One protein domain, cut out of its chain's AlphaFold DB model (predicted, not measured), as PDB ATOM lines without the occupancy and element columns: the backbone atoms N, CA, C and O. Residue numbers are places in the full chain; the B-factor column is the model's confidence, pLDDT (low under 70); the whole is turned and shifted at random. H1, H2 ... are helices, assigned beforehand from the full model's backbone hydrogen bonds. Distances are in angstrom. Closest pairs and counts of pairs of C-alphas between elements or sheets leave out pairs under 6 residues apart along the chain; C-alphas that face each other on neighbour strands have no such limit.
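This is residues 2 to 129 of the 130 residues of the protein "MFS transporter" of Corynebacterium crudilactis (UniProt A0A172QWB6). Two long helical hairpins, H1 with H2 and H3 with H4, are placed side by side as an elongated four-helix bundle whose helices run up and down in turn. Within each hairpin the two helices sit closely together, while contacts between the hairpins are few and the bundle is loosely joined there. The link from H2 to H3 is at one end of the bundle, and the link from H1 to H2 and the long link from H3 to H4 are at the other. The printed part has 128 residues with four named helices in the order H1, H2, H3, H4 and no named strand, and its class is all helix. It is compact, with a radius of gyration of the C-alphas of 16.1 A, and spans 50 by 27 by 18 A.

H1 is residues 2 to 31, 43.6 A from first to last C-alpha, and begins with C-alpha 2 at (69.307, 11.642, 36.371). H2 is residues 40 to 65, 37.7 A long, with C-alpha 40 at (39.744, 14.110, 6.091). H3, residues 71 to 92, and H4, residues 106 to 127, are each 32.0 A long, and H4 ends with C-alpha 127 at (51.056, 0.917, 49.409).

H1 and H2 form a helical hairpin and touch at a shallow tilt of 26 degrees, opposite ways. Their closest C-alphas are those of Gly 20 and Gly 49, 3.8 A apart. H2 touches H4 with residues 50 to 61 alone, at a shallow tilt of 7 degrees, the same way. The closest C-alphas there are those of Val 50 and Ala 107, 7.1 A apart. H1 and H3 are close but not clearly touching, with the C-alphas of Ala 28 and Trp 91 7.1 A apart. H2 and H3 are only just apart, with their closest C-alphas 8.2 A from each other, and H1 and H4 are apart. H3 and H4 form the second helical hairpin and touch at a shallow tilt of 17 degrees, opposite ways, closest at the C-alphas of Ser 81 and Ser 112, 4.1 A apart. The three pairs of helices that touch are mostly aligned in their packing, each at a shallow tilt. In H2, H3 and H4 every O i to N i+4 pair is within hydrogen-bond range; in H1 it is 23 of 26.

The two C-alphas farthest apart, those of Leu 2 and Glu 97, are 52.5 A from each other. The printed part has no cut. The link from H2 to H3 is tight, that from H1 to H2 is short, and that from H3 to H4, residues 93 to 105, is long. The mean pLDDT of the printed part is 81.0, and it is under 70 at residues 2 to 7, 33 to 38, 93 to 102 and 129.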
ATOM      1  N   LEU A   2      70.690  12.081  36.657       49.66
ATOM      2  CA  LEU A   2      69.307  11.642  36.371       49.66
ATOM      3  C   LEU A   2      68.190  12.634  36.773       49.66
ATOM      4  O   LEU A   2      67.046  12.445  36.378       49.66
ATOM      5  N   GLY A   3      68.489  13.678  37.554       52.59
ATOM      6  CA  GLY A   3      67.493  14.657  38.015       52.59
ATOM      7  C   GLY A   3      66.962  15.582  36.914       52.59
ATOM      8  O   GLY A   3      65.758  15.807  36.846       52.59
ATOM      9  N   ALA A   4      67.830  16.053  36.011       54.03
ATOM     10  CA  ALA A   4      67.451  16.985  34.941       54.03
ATOM     11  C   ALA A   4      66.545  16.328  33.882       54.03
ATOM     12  O   ALA A   4      65.557  16.911  33.444       54.03
ATOM     13  N   HIS A   5      66.814  15.064  33.534       58.38
ATOM     14  CA  HIS A   5      65.997  14.318  32.573       58.38
ATOM     15  C   HIS A   5      64.611  13.932  33.121       58.38
ATOM     16  O   HIS A   5      63.665  13.797  32.349       58.38
ATOM     17  N   ARG A   6      64.455  13.809  34.451       59.09
ATOM     18  CA  ARG A   6      63.166  13.488  35.096       59.09
ATOM     19  C   ARG A   6      62.145  14.623  34.981       59.09
ATOM     20  O   ARG A   6      60.970  14.343  34.757       59.09
ATOM     21  N   GLY A   7      62.586  15.876  35.120       61.12
ATOM     22  CA  GLY A   7      61.728  17.054  34.938       61.12
ATOM     23  C   GLY A   7      61.251  17.195  33.492       61.12
ATOM     24  O   GLY A   7      60.057  17.362  33.246       61.12
ATOM     25  N   ASN A   8      62.168  17.005  32.537       70.94
ATOM     26  CA  ASN A   8      61.863  17.092  31.109       70.94
ATOM     27  C   ASN A   8      60.874  16.015  30.649       70.94
ATOM     28  O   ASN A   8      59.958  16.327  29.897       70.94
ATOM     29  N   LEU A   9      60.992  14.770  31.131       74.69
ATOM     30  CA  LEU A   9      60.081  13.690  30.731       74.69
ATOM     31  C   LEU A   9      58.632  13.957  31.173       74.69
ATOM     32  O   LEU A   9      57.695  13.714  30.415       74.69
ATOM     33  N   SER A  10      58.450  14.482  32.391       77.25
ATOM     34  CA  SER A  10      57.121  14.824  32.908       77.25
ATOM     35  C   SER A  10      56.494  15.961  32.109       77.25
ATOM     36  O   SER A  10      55.325  15.874  31.752       77.25
ATOM     37  N   LEU A  11      57.273  17.001  31.800       81.44
ATOM     38  CA  LEU A  11      56.796  18.149  31.036       81.44
ATOM     39  C   LEU A  11      56.448  17.756  29.595       81.44
ATOM     40  O   LEU A  11      55.376  18.106  29.113       81.44
ATOM     41  N   VAL A  12      57.303  16.969  28.934       85.56
ATOM     42  CA  VAL A  12      57.057  16.459  27.575       85.56
ATOM     43  C   VAL A  12      55.801  15.589  27.531       85.56
ATOM     44  O   VAL A  12      54.970  15.773  26.648       85.56
ATOM     45  N   SER A  13      55.623  14.687  28.502       87.31
ATOM     46  CA  SER A  13      54.405  13.876  28.622       87.31
ATOM     47  C   SER A  13      53.157  14.754  28.758       87.31
ATOM     48  O   SER A  13      52.192  14.557  28.024       87.31
ATOM     49  N   THR A  14      53.183  15.775  29.622       86.19
ATOM     50  CA  THR A  14      52.048  16.693  29.796       86.19
ATOM     51  C   THR A  14      51.737  17.482  28.525       86.19
ATOM     52  O   THR A  14      50.574  17.575  28.143       86.19
ATOM     53  N   VAL A  15      52.753  18.018  27.844       89.69
ATOM     54  CA  VAL A  15      52.564  18.778  26.598       89.69
ATOM     55  C   VAL A  15      51.972  17.891  25.505       89.69
ATOM     56  O   VAL A  15      50.986  18.276  24.882       89.69
ATOM     57  N   LEU A  16      52.512  16.683  25.310       91.06
ATOM     58  CA  LEU A  16      51.977  15.728  24.337       91.06
ATOM     59  C   LEU A  16      50.536  15.333  24.662       91.06
ATOM     60  O   LEU A  16      49.713  15.254  23.756       91.06
ATOM     61  N   PHE A  17      50.212  15.145  25.944       89.75
ATOM     62  CA  PHE A  17      48.848  14.840  26.361       89.75
ATOM     63  C   PHE A  17      47.886  15.985  26.030       89.75
ATOM     64  O   PHE A  17      46.828  15.744  25.460       89.75
ATOM     65  N   ILE A  18      48.265  17.234  26.328       91.69
ATOM     66  CA  ILE A  18      47.441  18.414  26.025       91.69
ATOM     67  C   ILE A  18      47.212  18.541  24.518       91.69
ATOM     68  O   ILE A  18      46.072  18.711  24.092       91.69
ATOM     69  N   ILE A  19      48.266  18.412  23.705       93.00
ATOM     70  CA  ILE A  19      48.138  18.449  22.241       93.00
ATOM     71  C   ILE A  19      47.226  17.313  21.766       93.00
ATOM     72  O   ILE A  19      46.340  17.543  20.945       93.00
ATOM     73  N   GLY A  20      47.395  16.109  22.318       91.00
ATOM     74  CA  GLY A  20      46.560  14.952  22.007       91.00
ATOM     75  C   GLY A  20      45.075  15.203  22.271       91.00
ATOM     76  O   GLY A  20      44.242  14.993  21.391       91.00
ATOM     77  N   VAL A  21      44.751  15.731  23.454       89.19
ATOM     78  CA  VAL A  21      43.377  16.078  23.846       89.19
ATOM     79  C   VAL A  21      42.796  17.175  22.952       89.19
ATOM     80  O   VAL A  21      41.646  17.057  22.538       89.19
ATOM     81  N   LEU A  22      43.571  18.210  22.611       92.00
ATOM     82  CA  LEU A  22      43.112  19.288  21.727       92.00
ATOM     83  C   LEU A  22      42.796  18.779  20.315       92.00
ATOM     84  O   LEU A  22      41.763  19.141  19.755       92.00
ATOM     85  N   LEU A  23      43.641  17.909  19.761       92.06
ATOM     86  CA  LEU A  23      43.420  17.301  18.446       92.06
ATOM     87  C   LEU A  23      42.198  16.369  18.434       92.06
ATOM     88  O   LEU A  23      41.409  16.397  17.485       92.06
ATOM     89  N   CYS A  24      41.997  15.586  19.497       88.19
ATOM     90  CA  CYS A  24      40.785  14.781  19.666       88.19
ATOM     91  C   CYS A  24      39.534  15.657  19.829       88.19
ATOM     92  O   CYS A  24      38.492  15.336  19.268       88.19
ATOM     93  N   GLY A  25      39.636  16.773  20.557       87.25
ATOM     94  CA  GLY A  25      38.547  17.737  20.719       87.25
ATOM     95  C   GLY A  25      38.160  18.411  19.402       87.25
ATOM     96  O   GLY A  25      36.975  18.518  19.098       87.25
ATOM     97  N   TYR A  26      39.148  18.790  18.585       88.94
ATOM     98  CA  TYR A  26      38.905  19.273  17.224       88.94
ATOM     99  C   TYR A  26      38.192  18.216  16.376       88.94
ATOM    100  O   TYR A  26      37.204  18.532  15.723       88.94
ATOM    101  N   ALA A  27      38.645  16.959  16.415       86.81
ATOM    102  CA  ALA A  27      38.004  15.888  15.658       86.81
ATOM    103  C   ALA A  27      36.555  15.638  16.105       86.81
ATOM    104  O   ALA A  27      35.679  15.458  15.266       86.81
ATOM    105  N   ALA A  28      36.283  15.687  17.412       83.56
ATOM    106  CA  ALA A  28      34.926  15.580  17.941       83.56
ATOM    107  C   ALA A  28      34.017  16.716  17.455       83.56
ATOM    108  O   ALA A  28      32.851  16.479  17.144       83.56
ATOM    109  N   TYR A  29      34.555  17.932  17.346       85.00
ATOM    110  CA  TYR A  29      33.840  19.063  16.761       85.00
ATOM    111  C   TYR A  29      33.604  18.887  15.252       85.00
ATOM    112  O   TYR A  29      32.491  19.112  14.785       85.00
ATOM    113  N   ASP A  30      34.625  18.460  14.504       84.62
ATOM    114  CA  ASP A  30      34.579  18.288  13.044       84.62
ATOM    115  C   ASP A  30      33.611  17.181  12.610       84.62
ATOM    116  O   ASP A  30      32.851  17.360  11.663       84.62
ATOM    117  N   PHE A  31      33.584  16.058  13.333       81.88
ATOM    118  CA  PHE A  31      32.634  14.975  13.064       81.88
ATOM    119  C   PHE A  31      31.196  15.383  13.398       81.88
ATOM    120  O   PHE A  31      30.254  14.871  12.799       81.88
ATOM    121  N   GLY A  32      31.003  16.324  14.327       70.38
ATOM    122  CA  GLY A  32      29.678  16.764  14.743       70.38
ATOM    123  C   GLY A  32      28.809  15.612  15.285       70.38
ATOM    124  O   GLY A  32      29.324  14.589  15.737       70.38
ATOM    125  N   PRO A  33      27.473  15.759  15.271       64.56
ATOM    126  CA  PRO A  33      26.546  14.757  15.807       64.56
ATOM    127  C   PRO A  33      26.296  13.556  14.873       64.56
ATOM    128  O   PRO A  33      25.564  12.646  15.251       64.56
ATOM    129  N   ARG A  34      26.854  13.551  13.654       64.38
ATOM    130  CA  ARG A  34      26.763  12.447  12.681       64.38
ATOM    131  C   ARG A  34      28.123  12.271  12.013       64.38
ATOM    132  O   ARG A  34      28.547  13.170  11.288       64.38
ATOM    133  N   ILE A  35      28.786  11.138  12.245       63.72
ATOM    134  CA  ILE A  35      30.188  10.905  11.843       63.72
ATOM    135  C   ILE A  35      30.371  10.945  10.320       63.72
ATOM    136  O   ILE A  35      31.459  11.267   9.842       63.72
ATOM    137  N   ASP A  36      29.292  10.730   9.565       62.59
ATOM    138  CA  ASP A  36      29.231  10.826   8.102       62.59
ATOM    139  C   ASP A  36      29.711  12.174   7.527       62.59
ATOM    140  O   ASP A  36      30.077  12.249   6.355       62.59
ATOM    141  N   ASN A  37      29.744  13.237   8.338       62.31
ATOM    142  CA  ASN A  37      30.229  14.560   7.927       62.31
ATOM    143  C   ASN A  37      31.727  14.782   8.186       62.31
ATOM    144  O   ASN A  37      32.238  15.869   7.905       62.31
ATOM    145  N   GLY A  38      32.432  13.792   8.739       67.69
ATOM    146  CA  GLY A  38      33.820  13.950   9.153       67.69
ATOM    147  C   GLY A  38      34.752  14.247   7.983       67.69
ATOM    148  O   GLY A  38      34.884  13.454   7.046       67.69
ATOM    149  N   SER A  39      35.445  15.382   8.054       81.44
ATOM    150  CA  SER A  39      36.424  15.755   7.040       81.44
ATOM    151  C   SER A  39      37.672  14.873   7.144       81.44
ATOM    152  O   SER A  39      38.006  14.331   8.202       81.44
ATOM    153  N   ALA A  40      38.439  14.774   6.054       84.81
ATOM    154  CA  ALA A  40      39.744  14.110   6.091       84.81
ATOM    155  C   ALA A  40      40.666  14.715   7.171       84.81
ATOM    156  O   ALA A  40      41.435  13.995   7.807       84.81
ATOM    157  N   VAL A  41      40.561  16.026   7.417       86.00
ATOM    158  CA  VAL A  41      41.328  16.733   8.452       86.00
ATOM    159  C   VAL A  41      40.899  16.292   9.855       86.00
ATOM    160  O   VAL A  41      41.765  16.066  10.699       86.00
ATOM    161  N   GLY A  42      39.598  16.096  10.096       86.38
ATOM    162  CA  GLY A  42      39.074  15.549  11.350       86.38
ATOM    163  C   GLY A  42      39.627  14.157  11.657       86.38
ATOM    164  O   GLY A  42      40.111  13.914  12.762       86.38
ATOM    165  N   TRP A  43      39.669  13.270  10.659       86.88
ATOM    166  CA  TRP A  43      40.227  11.920  10.811       86.88
ATOM    167  C   TRP A  43      41.734  11.913  11.090       86.88
ATOM    168  O   TRP A  43      42.193  11.181  11.972       86.88
ATOM    169  N   TRP A  44      42.509  12.758  10.406       90.50
ATOM    170  CA  TRP A  44      43.939  12.918  10.698       90.50
ATOM    171  C   TRP A  44      44.184  13.505  12.088       90.50
ATOM    172  O   TRP A  44      45.050  13.015  12.817       90.50
ATOM    173  N   SER A  45      43.400  14.515  12.477       90.00
ATOM    174  CA  SER A  45      43.459  15.107  13.814       90.00
ATOM    175  C   SER A  45      43.154  14.065  14.889       90.00
ATOM    176  O   SER A  45      43.897  13.950  15.861       90.00
ATOM    177  N   PHE A  46      42.124  13.241  14.690       89.31
ATOM    178  CA  PHE A  46      41.786  12.152  15.603       89.31
ATOM    179  C   PHE A  46      42.933  11.146  15.742       89.31
ATOM    180  O   PHE A  46      43.370  10.858  16.858       89.31
ATOM    181  N   GLY A  47      43.473  10.654  14.622       88.44
ATOM    182  CA  GLY A  47      44.567   9.680  14.629       88.44
ATOM    183  C   GLY A  47      45.818  10.197  15.347       88.44
ATOM    184  O   GLY A  47      46.374   9.508  16.207       88.44
ATOM    185  N   LEU A  48      46.231  11.434  15.053       92.31
ATOM    186  CA  LEU A  48      47.371  12.077  15.717       92.31
ATOM    187  C   LEU A  48      47.090  12.370  17.195       92.31
ATOM    188  O   LEU A  48      47.968  12.179  18.039       92.31
ATOM    189  N   GLY A  49      45.867  12.784  17.521       91.25
ATOM    190  CA  GLY A  49      45.444  13.066  18.888       91.25
ATOM    191  C   GLY A  49      45.495  11.831  19.787       91.25
ATOM    192  O   GLY A  49      46.061  11.870  20.888       91.25
ATOM    193  N   VAL A  50      44.981  10.703  19.291       90.06
ATOM    194  CA  VAL A  50      45.051   9.407  19.979       90.06
ATOM    195  C   VAL A  50      46.503   8.962  20.131       90.06
ATOM    196  O   VAL A  50      46.911   8.596  21.236       90.06
ATOM    197  N   LEU A  51      47.308   9.054  19.069       92.62
ATOM    198  CA  LEU A  51      48.723   8.685  19.110       92.62
ATOM    199  C   LEU A  51      49.482   9.471  20.187       92.62
ATOM    200  O   LEU A  51      50.168   8.873  21.019       92.62
ATOM    201  N   PHE A  52      49.333  10.796  20.224       91.88
ATOM    202  CA  PHE A  52      49.984  11.626  21.240       91.88
ATOM    203  C   PHE A  52      49.486  11.330  22.651       91.88
ATOM    204  O   PHE A  52      50.298  11.285  23.575       91.88
ATOM    205  N   SER A  53      48.194  11.047  22.823       88.56
ATOM    206  CA  SER A  53      47.627  10.669  24.123       88.56
ATOM    207  C   SER A  53      48.211   9.350  24.645       88.56
ATOM    208  O   SER A  53      48.559   9.251  25.824       88.56
ATOM    209  N   VAL A  54      48.384   8.352  23.769       89.81
ATOM    210  CA  VAL A  54      49.007   7.060  24.108       89.81
ATOM    211  C   VAL A  54      50.490   7.235  24.424       89.81
ATOM    212  O   VAL A  54      50.956   6.773  25.466       89.81
ATOM    213  N   VAL A  55      51.239   7.944  23.572       91.25
ATOM    214  CA  VAL A  55      52.673   8.200  23.789       91.25
ATOM    215  C   VAL A  55      52.894   8.962  25.096       91.25
ATOM    216  O   VAL A  55      53.768   8.594  25.884       91.25
ATOM    217  N   ALA A  56      52.073   9.975  25.375       89.81
ATOM    218  CA  ALA A  56      52.126  10.724  26.622       89.81
ATOM    219  C   ALA A  56      51.909   9.827  27.844       89.81
ATOM    220  O   ALA A  56      52.667   9.931  28.813       89.81
ATOM    221  N   ALA A  57      50.925   8.928  27.792       85.94
ATOM    222  CA  ALA A  57      50.642   7.994  28.874       85.94
ATOM    223  C   ALA A  57      51.782   6.972  29.070       85.94
ATOM    224  O   ALA A  57      52.181   6.709  30.205       85.94
ATOM    225  N   CYS A  58      52.391   6.472  27.990       88.75
ATOM    226  CA  CYS A  58      53.584   5.622  28.066       88.75
ATOM    227  C   CYS A  58      54.758   6.346  28.743       88.75
ATOM    228  O   CYS A  58      55.373   5.810  29.669       88.75
ATOM    229  N   LEU A  59      55.042   7.588  28.335       87.31
ATOM    230  CA  LEU A  59      56.082   8.414  28.957       87.31
ATOM    231  C   LEU A  59      55.778   8.697  30.435       87.31
ATOM    232  O   LEU A  59      56.692   8.682  31.261       87.31
ATOM    233  N   TYR A  60      54.506   8.900  30.783       85.38
ATOM    234  CA  TYR A  60      54.065   9.097  32.162       85.38
ATOM    235  C   TYR A  60      54.351   7.861  33.031       85.38
ATOM    236  O   TYR A  60      54.962   7.985  34.094       85.38
ATOM    237  N   ILE A  61      53.997   6.661  32.551       84.75
ATOM    238  CA  ILE A  61      54.270   5.390  33.246       84.75
ATOM    239  C   ILE A  61      55.772   5.172  33.425       84.75
ATOM    240  O   ILE A  61      56.210   4.828  34.525       84.75
ATOM    241  N   ILE A  62      56.574   5.386  32.377       84.62
ATOM    242  CA  ILE A  62      58.038   5.270  32.459       84.62
ATOM    243  C   ILE A  62      58.574   6.252  33.508       84.62
ATOM    244  O   ILE A  62      59.351   5.869  34.384       84.62
ATOM    245  N   GLY A  63      58.109   7.503  33.476       80.50
ATOM    246  CA  GLY A  63      58.514   8.543  34.419       80.50
ATOM    247  C   GLY A  63      58.221   8.187  35.873       80.50
ATOM    248  O   GLY A  63      59.085   8.378  36.732       80.50
ATOM    249  N   ILE A  64      57.039   7.631  36.146       81.31
ATOM    250  CA  ILE A  64      56.664   7.155  37.483       81.31
ATOM    251  C   ILE A  64      57.461   5.912  37.862       81.31
ATOM    252  O   ILE A  64      57.941   5.821  38.989       81.31
ATOM    253  N   SER A  65      57.671   4.974  36.939       79.06
ATOM    254  CA  SER A  65      58.421   3.736  37.204       79.06
ATOM    255  C   SER A  65      59.846   4.019  37.697       79.06
ATOM    256  O   SER A  65      60.364   3.298  38.547       79.06
ATOM    257  N   LEU A  66      60.445   5.126  37.253       80.56
ATOM    258  CA  LEU A  66      61.793   5.561  37.634       80.56
ATOM    259  C   LEU A  66      61.874   6.338  38.968       80.56
ATOM    260  O   LEU A  66      62.977   6.731  39.368       80.56
ATOM    261  N   ARG A  67      60.749   6.593  39.654       76.12
ATOM    262  CA  ARG A  67      60.700   7.338  40.929       76.12
ATOM    263  C   ARG A  67      59.712   6.740  41.938       76.12
ATOM    264  O   ARG A  67      58.953   5.829  41.619       76.12
ATOM    265  N   ALA A  68      59.748   7.244  43.171       74.31
ATOM    266  CA  ALA A  68      58.762   6.903  44.192       74.31
ATOM    267  C   ALA A  68      57.404   7.520  43.837       74.31
ATOM    268  O   ALA A  68      57.326   8.714  43.538       74.31
ATOM    269  N   THR A  69      56.355   6.702  43.874       74.44
ATOM    270  CA  THR A  69      55.007   7.124  43.502       74.44
ATOM    271  C   THR A  69      54.387   8.007  44.587       74.44
ATOM    272  O   THR A  69      54.382   7.639  45.764       74.44
ATOM    273  N   THR A  70      53.816   9.149  44.209       80.00
ATOM    274  CA  THR A  70      53.160  10.087  45.138       80.00
ATOM    275  C   THR A  70      51.634  10.003  45.059       80.00
ATOM    276  O   THR A  70      51.067   9.572  44.060       80.00
ATOM    277  N   PHE A  71      50.930  10.456  46.104       79.75
ATOM    278  CA  PHE A  71      49.457  10.468  46.110       79.75
ATOM    279  C   PHE A  71      48.865  11.351  45.000       79.75
ATOM    280  O   PHE A  71      47.797  11.062  44.467       79.75
ATOM    281  N   ARG A  72      49.598  12.400  44.607       82.19
ATOM    282  CA  ARG A  72      49.214  13.293  43.508       82.19
ATOM    283  C   ARG A  72      49.133  12.560  42.171       82.19
ATOM    284  O   ARG A  72      48.257  12.881  41.386       82.19
ATOM    285  N   GLU A  73      49.992  11.568  41.940       83.81
ATOM    286  CA  GLU A  73      50.028  10.801  40.685       83.81
ATOM    287  C   GLU A  73      48.861   9.818  40.561       83.81
ATOM    288  O   GLU A  73      48.364   9.582  39.461       83.81
ATOM    289  N   VAL A  74      48.407   9.269  41.695       84.94
ATOM    290  CA  VAL A  74      47.177   8.466  41.763       84.94
ATOM    291  C   VAL A  74      45.975   9.353  41.448       84.94
ATOM    292  O   VAL A  74      45.164   9.011  40.591       84.94
ATOM    293  N   GLY A  75      45.895  10.515  42.107       85.75
ATOM    294  CA  GLY A  75      44.814  11.478  41.905       85.75
ATOM    295  C   GLY A  75      44.749  12.012  40.474       85.75
ATOM    296  O   GLY A  75      43.666  12.056  39.898       85.75
ATOM    297  N   SER A  76      45.886  12.367  39.867       86.81
ATOM    298  CA  SER A  76      45.922  12.863  38.485       86.81
ATOM    299  C   SER A  76      45.538  11.788  37.472       86.81
ATOM    300  O   SER A  76      44.755  12.074  36.572       86.81
ATOM    301  N   ALA A  77      46.021  10.550  37.623       87.62
ATOM    302  CA  ALA A  77      45.653   9.456  36.723       87.62
ATOM    303  C   ALA A  77      44.157   9.110  36.823       87.62
ATOM    304  O   ALA A  77      43.494   8.935  35.799       87.62
ATOM    305  N   ALA A  78      43.606   9.083  38.042       88.50
ATOM    306  CA  ALA A  78      42.176   8.879  38.260       88.50
ATOM    307  C   ALA A  78      41.339  10.025  37.668       88.50
ATOM    308  O   ALA A  78      40.344   9.774  36.994       88.50
ATOM    309  N   LEU A  79      41.766  11.278  37.857       92.12
ATOM    310  CA  LEU A  79      41.082  12.444  37.296       92.12
ATOM    311  C   LEU A  79      41.081  12.418  35.761       92.12
ATOM    312  O   LEU A  79      40.040  12.650  35.155       92.12
ATOM    313  N   ILE A  80      42.216  12.094  35.132       90.19
ATOM    314  CA  ILE A  80      42.311  11.962  33.671       90.19
ATOM    315  C   ILE A  80      41.365  10.865  33.169       90.19
ATOM    316  O   ILE A  80      40.642  11.080  32.198       90.19
ATOM    317  N   SER A  81      41.326   9.717  33.851       91.31
ATOM    318  CA  SER A  81      40.397   8.632  33.523       91.31
ATOM    319  C   SER A  81      38.938   9.099  33.559       91.31
ATOM    320  O   SER A  81      38.206   8.898  32.590       91.31
ATOM    321  N   ILE A  82      38.532   9.790  34.629       92.69
ATOM    322  CA  ILE A  82      37.167  10.312  34.781       92.69
ATOM    323  C   ILE A  82      36.836  11.314  33.670       92.69
ATOM    324  O   ILE A  82      35.774  11.220  33.061       92.69
ATOM    325  N   LEU A  83      37.742  12.249  33.369       91.81
ATOM    326  CA  LEU A  83      37.525  13.260  32.332       91.81
ATOM    327  C   LEU A  83      37.367  12.638  30.940       91.81
ATOM    328  O   LEU A  83      36.479  13.038  30.191       91.81
ATOM    329  N   LEU A  84      38.184  11.637  30.609       89.19
ATOM    330  CA  LEU A  84      38.069  10.904  29.347       89.19
ATOM    331  C   LEU A  84      36.756  10.121  29.266       89.19
ATOM    332  O   LEU A  84      36.115  10.119  28.219       89.19
ATOM    333  N   PHE A  85      36.320   9.516  30.375       88.81
ATOM    334  CA  PHE A  85      35.046   8.806  30.432       88.81
ATOM    335  C   PHE A  85      33.845   9.751  30.270       88.81
ATOM    336  O   PHE A  85      32.919   9.448  29.523       88.81
ATOM    337  N   ILE A  86      33.876  10.927  30.905       88.31
ATOM    338  CA  ILE A  86      32.858  11.970  30.699       88.31
ATOM    339  C   ILE A  86      32.862  12.433  29.238       88.31
ATOM    340  O   ILE A  86      31.801  12.509  28.625       88.31
ATOM    341  N   GLY A  87      34.038  12.698  28.660       85.00
ATOM    342  CA  GLY A  87      34.165  13.088  27.253       85.00
ATOM    343  C   GLY A  87      33.594  12.040  26.296       85.00
ATOM    344  O   GLY A  87      32.887  12.386  25.354       85.00
ATOM    345  N   TYR A  88      33.823  10.760  26.581       84.94
ATOM    346  CA  TYR A  88      33.208   9.645  25.868       84.94
ATOM    347  C   TYR A  88      31.674   9.674  25.927       84.94
ATOM    348  O   TYR A  88      31.027   9.605  24.881       84.94
ATOM    349  N   LEU A  89      31.086   9.821  27.120       84.38
ATOM    350  CA  LEU A  89      29.628   9.887  27.279       84.38
ATOM    351  C   LEU A  89      29.023  11.087  26.542       84.38
ATOM    352  O   LEU A  89      27.986  10.954  25.895       84.38
ATOM    353  N   LEU A  90      29.681  12.246  26.611       82.56
ATOM    354  CA  LEU A  90      29.241  13.458  25.917       82.56
ATOM    355  C   LEU A  90      29.301  13.308  24.396       82.56
ATOM    356  O   LEU A  90      28.409  13.793  23.707       82.56
ATOM    357  N   TRP A  91      30.321  12.623  23.875       80.00
ATOM    358  CA  TRP A  91      30.466  12.397  22.436       80.00
ATOM    359  C   TRP A  91      29.486  11.346  21.901       80.00
ATOM    360  O   TRP A  91      29.036  11.457  20.766       80.00
ATOM    361  N   LEU A  92      29.101  10.364  22.719       75.25
ATOM    362  CA  LEU A  92      28.055   9.396  22.368       75.25
ATOM    363  C   LEU A  92      26.637   9.963  22.474       75.25
ATOM    364  O   LEU A  92      25.763   9.558  21.714       75.25
ATOM    365  N   SER A  93      26.391  10.882  23.413       66.25
ATOM    366  CA  SER A  93      25.058  11.433  23.690       66.25
ATOM    367  C   SER A  93      24.274  11.959  22.470       66.25
ATOM    368  O   SER A  93      23.046  11.874  22.524       66.25
ATOM    369  N   PRO A  94      24.887  12.527  21.411       59.66
ATOM    370  CA  PRO A  94      24.151  12.953  20.221       59.66
ATOM    371  C   PRO A  94      23.858  11.845  19.189       59.66
ATOM    372  O   PRO A  94      23.178  12.139  18.207       59.66
ATOM    373  N   VAL A  95      24.336  10.605  19.361       61.22
ATOM    374  CA  VAL A  95      24.306   9.585  18.295       61.22
ATOM    375  C   VAL A  95      23.217   8.543  18.537       61.22
ATOM    376  O   VAL A  95      23.313   7.712  19.436       61.22
ATOM    377  N   SER A  96      22.158   8.593  17.723       52.59
ATOM    378  CA  SER A  96      20.958   7.770  17.904       52.59
ATOM    379  C   SER A  96      20.957   6.427  17.159       52.59
ATOM    380  O   SER A  96      20.101   5.606  17.468       52.59
ATOM    381  N   GLU A  97      21.856   6.170  16.193       59.31
ATOM    382  CA  GLU A  97      21.681   5.026  15.264       59.31
ATOM    383  C   GLU A  97      22.967   4.332  14.756       59.31
ATOM    384  O   GLU A  97      22.870   3.350  14.022       59.31
ATOM    385  N   GLU A  98      24.177   4.766  15.133       55.41
ATOM    386  CA  GLU A  98      25.408   4.137  14.619       55.41
ATOM    387  C   GLU A  98      25.864   2.899  15.409       55.41
ATOM    388  O   GLU A  98      25.818   2.836  16.640       55.41
ATOM    389  N   SER A  99      26.393   1.918  14.672       55.97
ATOM    390  CA  SER A  99      27.072   0.738  15.207       55.97
ATOM    391  C   SER A  99      28.226   1.147  16.133       55.97
ATOM    392  O   SER A  99      29.272   1.607  15.679       55.97
ATOM    393  N   PHE A 100      28.070   0.895  17.431       55.59
ATOM    394  CA  PHE A 100      28.982   1.299  18.516       55.59
ATOM    395  C   PHE A 100      30.476   0.965  18.311       55.59
ATOM    396  O   PHE A 100      31.345   1.568  18.933       55.59
ATOM    397  N   ILE A 101      30.784  -0.016  17.458       56.22
ATOM    398  CA  ILE A 101      32.122  -0.598  17.289       56.22
ATOM    399  C   ILE A 101      33.056   0.308  16.462       56.22
ATOM    400  O   ILE A 101      34.269   0.252  16.653       56.22
ATOM    401  N   PHE A 102      32.523   1.170  15.587       63.75
ATOM    402  CA  PHE A 102      33.334   2.041  14.714       63.75
ATOM    403  C   PHE A 102      33.289   3.524  15.094       63.75
ATOM    404  O   PHE A 102      33.944   4.345  14.453       63.75
ATOM    405  N   HIS A 103      32.572   3.874  16.163       75.31
ATOM    406  CA  HIS A 103      32.466   5.259  16.595       75.31
ATOM    407  C   HIS A 103      33.805   5.741  17.186       75.31
ATOM    408  O   HIS A 103      34.323   5.113  18.115       75.31
ATOM    409  N   PRO A 104      34.341   6.905  16.773       78.56
ATOM    410  CA  PRO A 104      35.582   7.479  17.312       78.56
ATOM    411  C   PRO A 104      35.591   7.693  18.837       78.56
ATOM    412  O   PRO A 104      36.651   7.782  19.453       78.56
ATOM    413  N   ALA A 105      34.417   7.698  19.476       80.38
ATOM    414  CA  ALA A 105      34.256   7.811  20.918       80.38
ATOM    415  C   ALA A 105      34.786   6.563  21.653       80.38
ATOM    416  O   ALA A 105      35.106   6.628  22.838       80.38
ATOM    417  N   ILE A 106      34.994   5.438  20.962       82.69
ATOM    418  CA  ILE A 106      35.647   4.273  21.563       82.69
ATOM    419  C   ILE A 106      37.070   4.592  22.052       82.69
ATOM    420  O   ILE A 106      37.514   4.033  23.054       82.69
ATOM    421  N   ALA A 107      37.776   5.531  21.410       83.69
ATOM    422  CA  ALA A 107      39.122   5.916  21.823       83.69
ATOM    423  C   ALA A 107      39.168   6.554  23.225       83.69
ATOM    424  O   ALA A 107      39.943   6.063  24.052       83.69
ATOM    425  N   PRO A 108      38.364   7.588  23.562       85.69
ATOM    426  CA  PRO A 108      38.327   8.108  24.926       85.69
ATOM    427  C   PRO A 108      37.867   7.067  25.959       85.69
ATOM    428  O   PRO A 108      38.391   7.092  27.070       85.69
ATOM    429  N   ALA A 109      37.000   6.108  25.608       85.81
ATOM    430  CA  ALA A 109      36.639   5.004  26.510       85.81
ATOM    431  C   ALA A 109      37.811   4.044  26.786       85.81
ATOM    432  O   ALA A 109      38.092   3.692  27.932       85.81
ATOM    433  N   VAL A 110      38.544   3.625  25.750       87.81
ATOM    434  CA  VAL A 110      39.726   2.764  25.929       87.81
ATOM    435  C   VAL A 110      40.807   3.503  26.721       87.81
ATOM    436  O   VAL A 110      41.394   2.941  27.649       87.81
ATOM    437  N   LEU A 111      41.038   4.780  26.411       87.62
ATOM    438  CA  LEU A 111      41.990   5.611  27.143       87.62
ATOM    439  C   LEU A 111      41.557   5.823  28.600       87.62
ATOM    440  O   LEU A 111      42.418   5.791  29.480       87.62
ATOM    441  N   SER A 112      40.262   5.982  28.898       90.25
ATOM    442  CA  SER A 112      39.798   6.127  30.283       90.25
ATOM    443  C   SER A 112      40.097   4.877  31.108       90.25
ATOM    444  O   SER A 112      40.616   4.992  32.221       90.25
ATOM    445  N   VAL A 113      39.841   3.686  30.558       91.75
ATOM    446  CA  VAL A 113      40.168   2.405  31.210       91.75
ATOM    447  C   VAL A 113      41.678   2.253  31.387       91.75
ATOM    448  O   VAL A 113      42.142   1.850  32.455       91.75
ATOM    449  N   PHE A 114      42.463   2.631  30.378       90.69
ATOM    450  CA  PHE A 114      43.919   2.588  30.460       90.69
ATOM    451  C   PHE A 114      44.461   3.480  31.588       90.69
ATOM    452  O   PHE A 114      45.227   3.014  32.435       90.69
ATOM    453  N   TRP A 115      44.008   4.735  31.670       91.12
ATOM    454  CA  TRP A 115      44.393   5.665  32.737       91.12
ATOM    455  C   TRP A 115      43.914   5.221  34.123       91.12
ATOM    456  O   TRP A 115      44.626   5.425  35.111       91.12
ATOM    457  N   LEU A 116      42.764   4.547  34.205       92.25
ATOM    458  CA  LEU A 116      42.304   3.923  35.444       92.25
ATOM    459  C   LEU A 116      43.265   2.814  35.896       92.25
ATOM    460  O   LEU A 116      43.639   2.753  37.068       92.25
ATOM    461  N   GLY A 117      43.726   1.977  34.961       90.44
ATOM    462  CA  GLY A 117      44.750   0.962  35.218       90.44
ATOM    463  C   GLY A 117      46.054   1.566  35.754       90.44
ATOM    464  O   GLY A 117      46.621   1.053  36.721       90.44
ATOM    465  N   ILE A 118      46.487   2.704  35.200       88.62
ATOM    466  CA  ILE A 118      47.649   3.456  35.707       88.62
ATOM    467  C   ILE A 118      47.405   3.933  37.143       88.62
ATOM    468  O   ILE A 118      48.296   3.808  37.986       88.62
ATOM    469  N   ALA A 119      46.213   4.455  37.447       89.31
ATOM    470  CA  ALA A 119      45.867   4.906  38.794       89.31
ATOM    471  C   ALA A 119      45.943   3.755  39.813       89.31
ATOM    472  O   ALA A 119      46.574   3.907  40.864       89.31
ATOM    473  N   PHE A 120      45.389   2.585  39.474       89.25
ATOM    474  CA  PHE A 120      45.486   1.379  40.303       89.25
ATOM    475  C   PHE A 120      46.930   0.916  40.494       89.25
ATOM    476  O   PHE A 120      47.346   0.646  41.624       89.25
ATOM    477  N   TYR A 121      47.719   0.880  39.419       87.81
ATOM    478  CA  TYR A 121      49.143   0.552  39.490       87.81
ATOM    479  C   TYR A 121      49.894   1.497  40.440       87.81
ATOM    480  O   TYR A 121      50.656   1.053  41.306       87.81
ATOM    481  N   CYS A 122      49.639   2.803  40.331       86.44
ATOM    482  CA  CYS A 122      50.257   3.812  41.185       86.44
ATOM    483  C   CYS A 122      49.860   3.639  42.659       86.44
ATOM    484  O   CYS A 122      50.726   3.698  43.540       86.44
ATOM    485  N   ALA A 123      48.578   3.385  42.929       86.31
ATOM    486  CA  ALA A 123      48.063   3.164  44.276       86.31
ATOM    487  C   ALA A 123      48.689   1.919  44.921       86.31
ATOM    488  O   ALA A 123      49.173   1.981  46.054       86.31
ATOM    489  N   PHE A 124      48.753   0.816  44.173       86.62
ATOM    490  CA  PHE A 124      49.343  -0.437  44.634       86.62
ATOM    491  C   PHE A 124      50.833  -0.295  44.951       86.62
ATOM    492  O   PHE A 124      51.297  -0.711  46.014       86.62
ATOM    493  N   ARG A 125      51.591   0.339  44.051       82.69
ATOM    494  CA  ARG A 125      53.032   0.544  44.232       82.69
ATOM    495  C   ARG A 125      53.342   1.451  45.422       82.69
ATOM    496  O   ARG A 125      54.312   1.199  46.128       82.69
ATOM    497  N   ARG A 126      52.518   2.472  45.675       81.06
ATOM    498  CA  ARG A 126      52.645   3.319  46.869       81.06
ATOM    499  C   ARG A 126      52.438   2.511  48.150       81.06
ATOM    500  O   ARG A 126      53.242   2.644  49.060       81.06
ATOM    501  N   ASN A 127      51.398   1.677  48.203       79.88
ATOM    502  CA  ASN A 127      51.056   0.917  49.409       79.88
ATOM    503  C   ASN A 127      52.123  -0.127  49.794       79.88
ATOM    504  O   ASN A 127      52.220  -0.494  50.953       79.88
ATOM    505  N   ARG A 128      52.934  -0.593  48.834       74.75
ATOM    506  CA  ARG A 128      54.079  -1.490  49.090       74.75
ATOM    507  C   ARG A 128      55.345  -0.788  49.590       74.75
ATOM    508  O   ARG A 128      56.252  -1.468  50.050       74.75
ATOM    509  N   ASN A 129      55.431   0.532  49.435       60.47
ATOM    510  CA  ASN A 129      56.598   1.333  49.820       60.47
ATOM    511  C   ASN A 129      56.373   2.111  51.133       60.47
ATOM    512  O   ASN A 129      57.198   2.960  51.473       60.47
TER     513      ASN A 129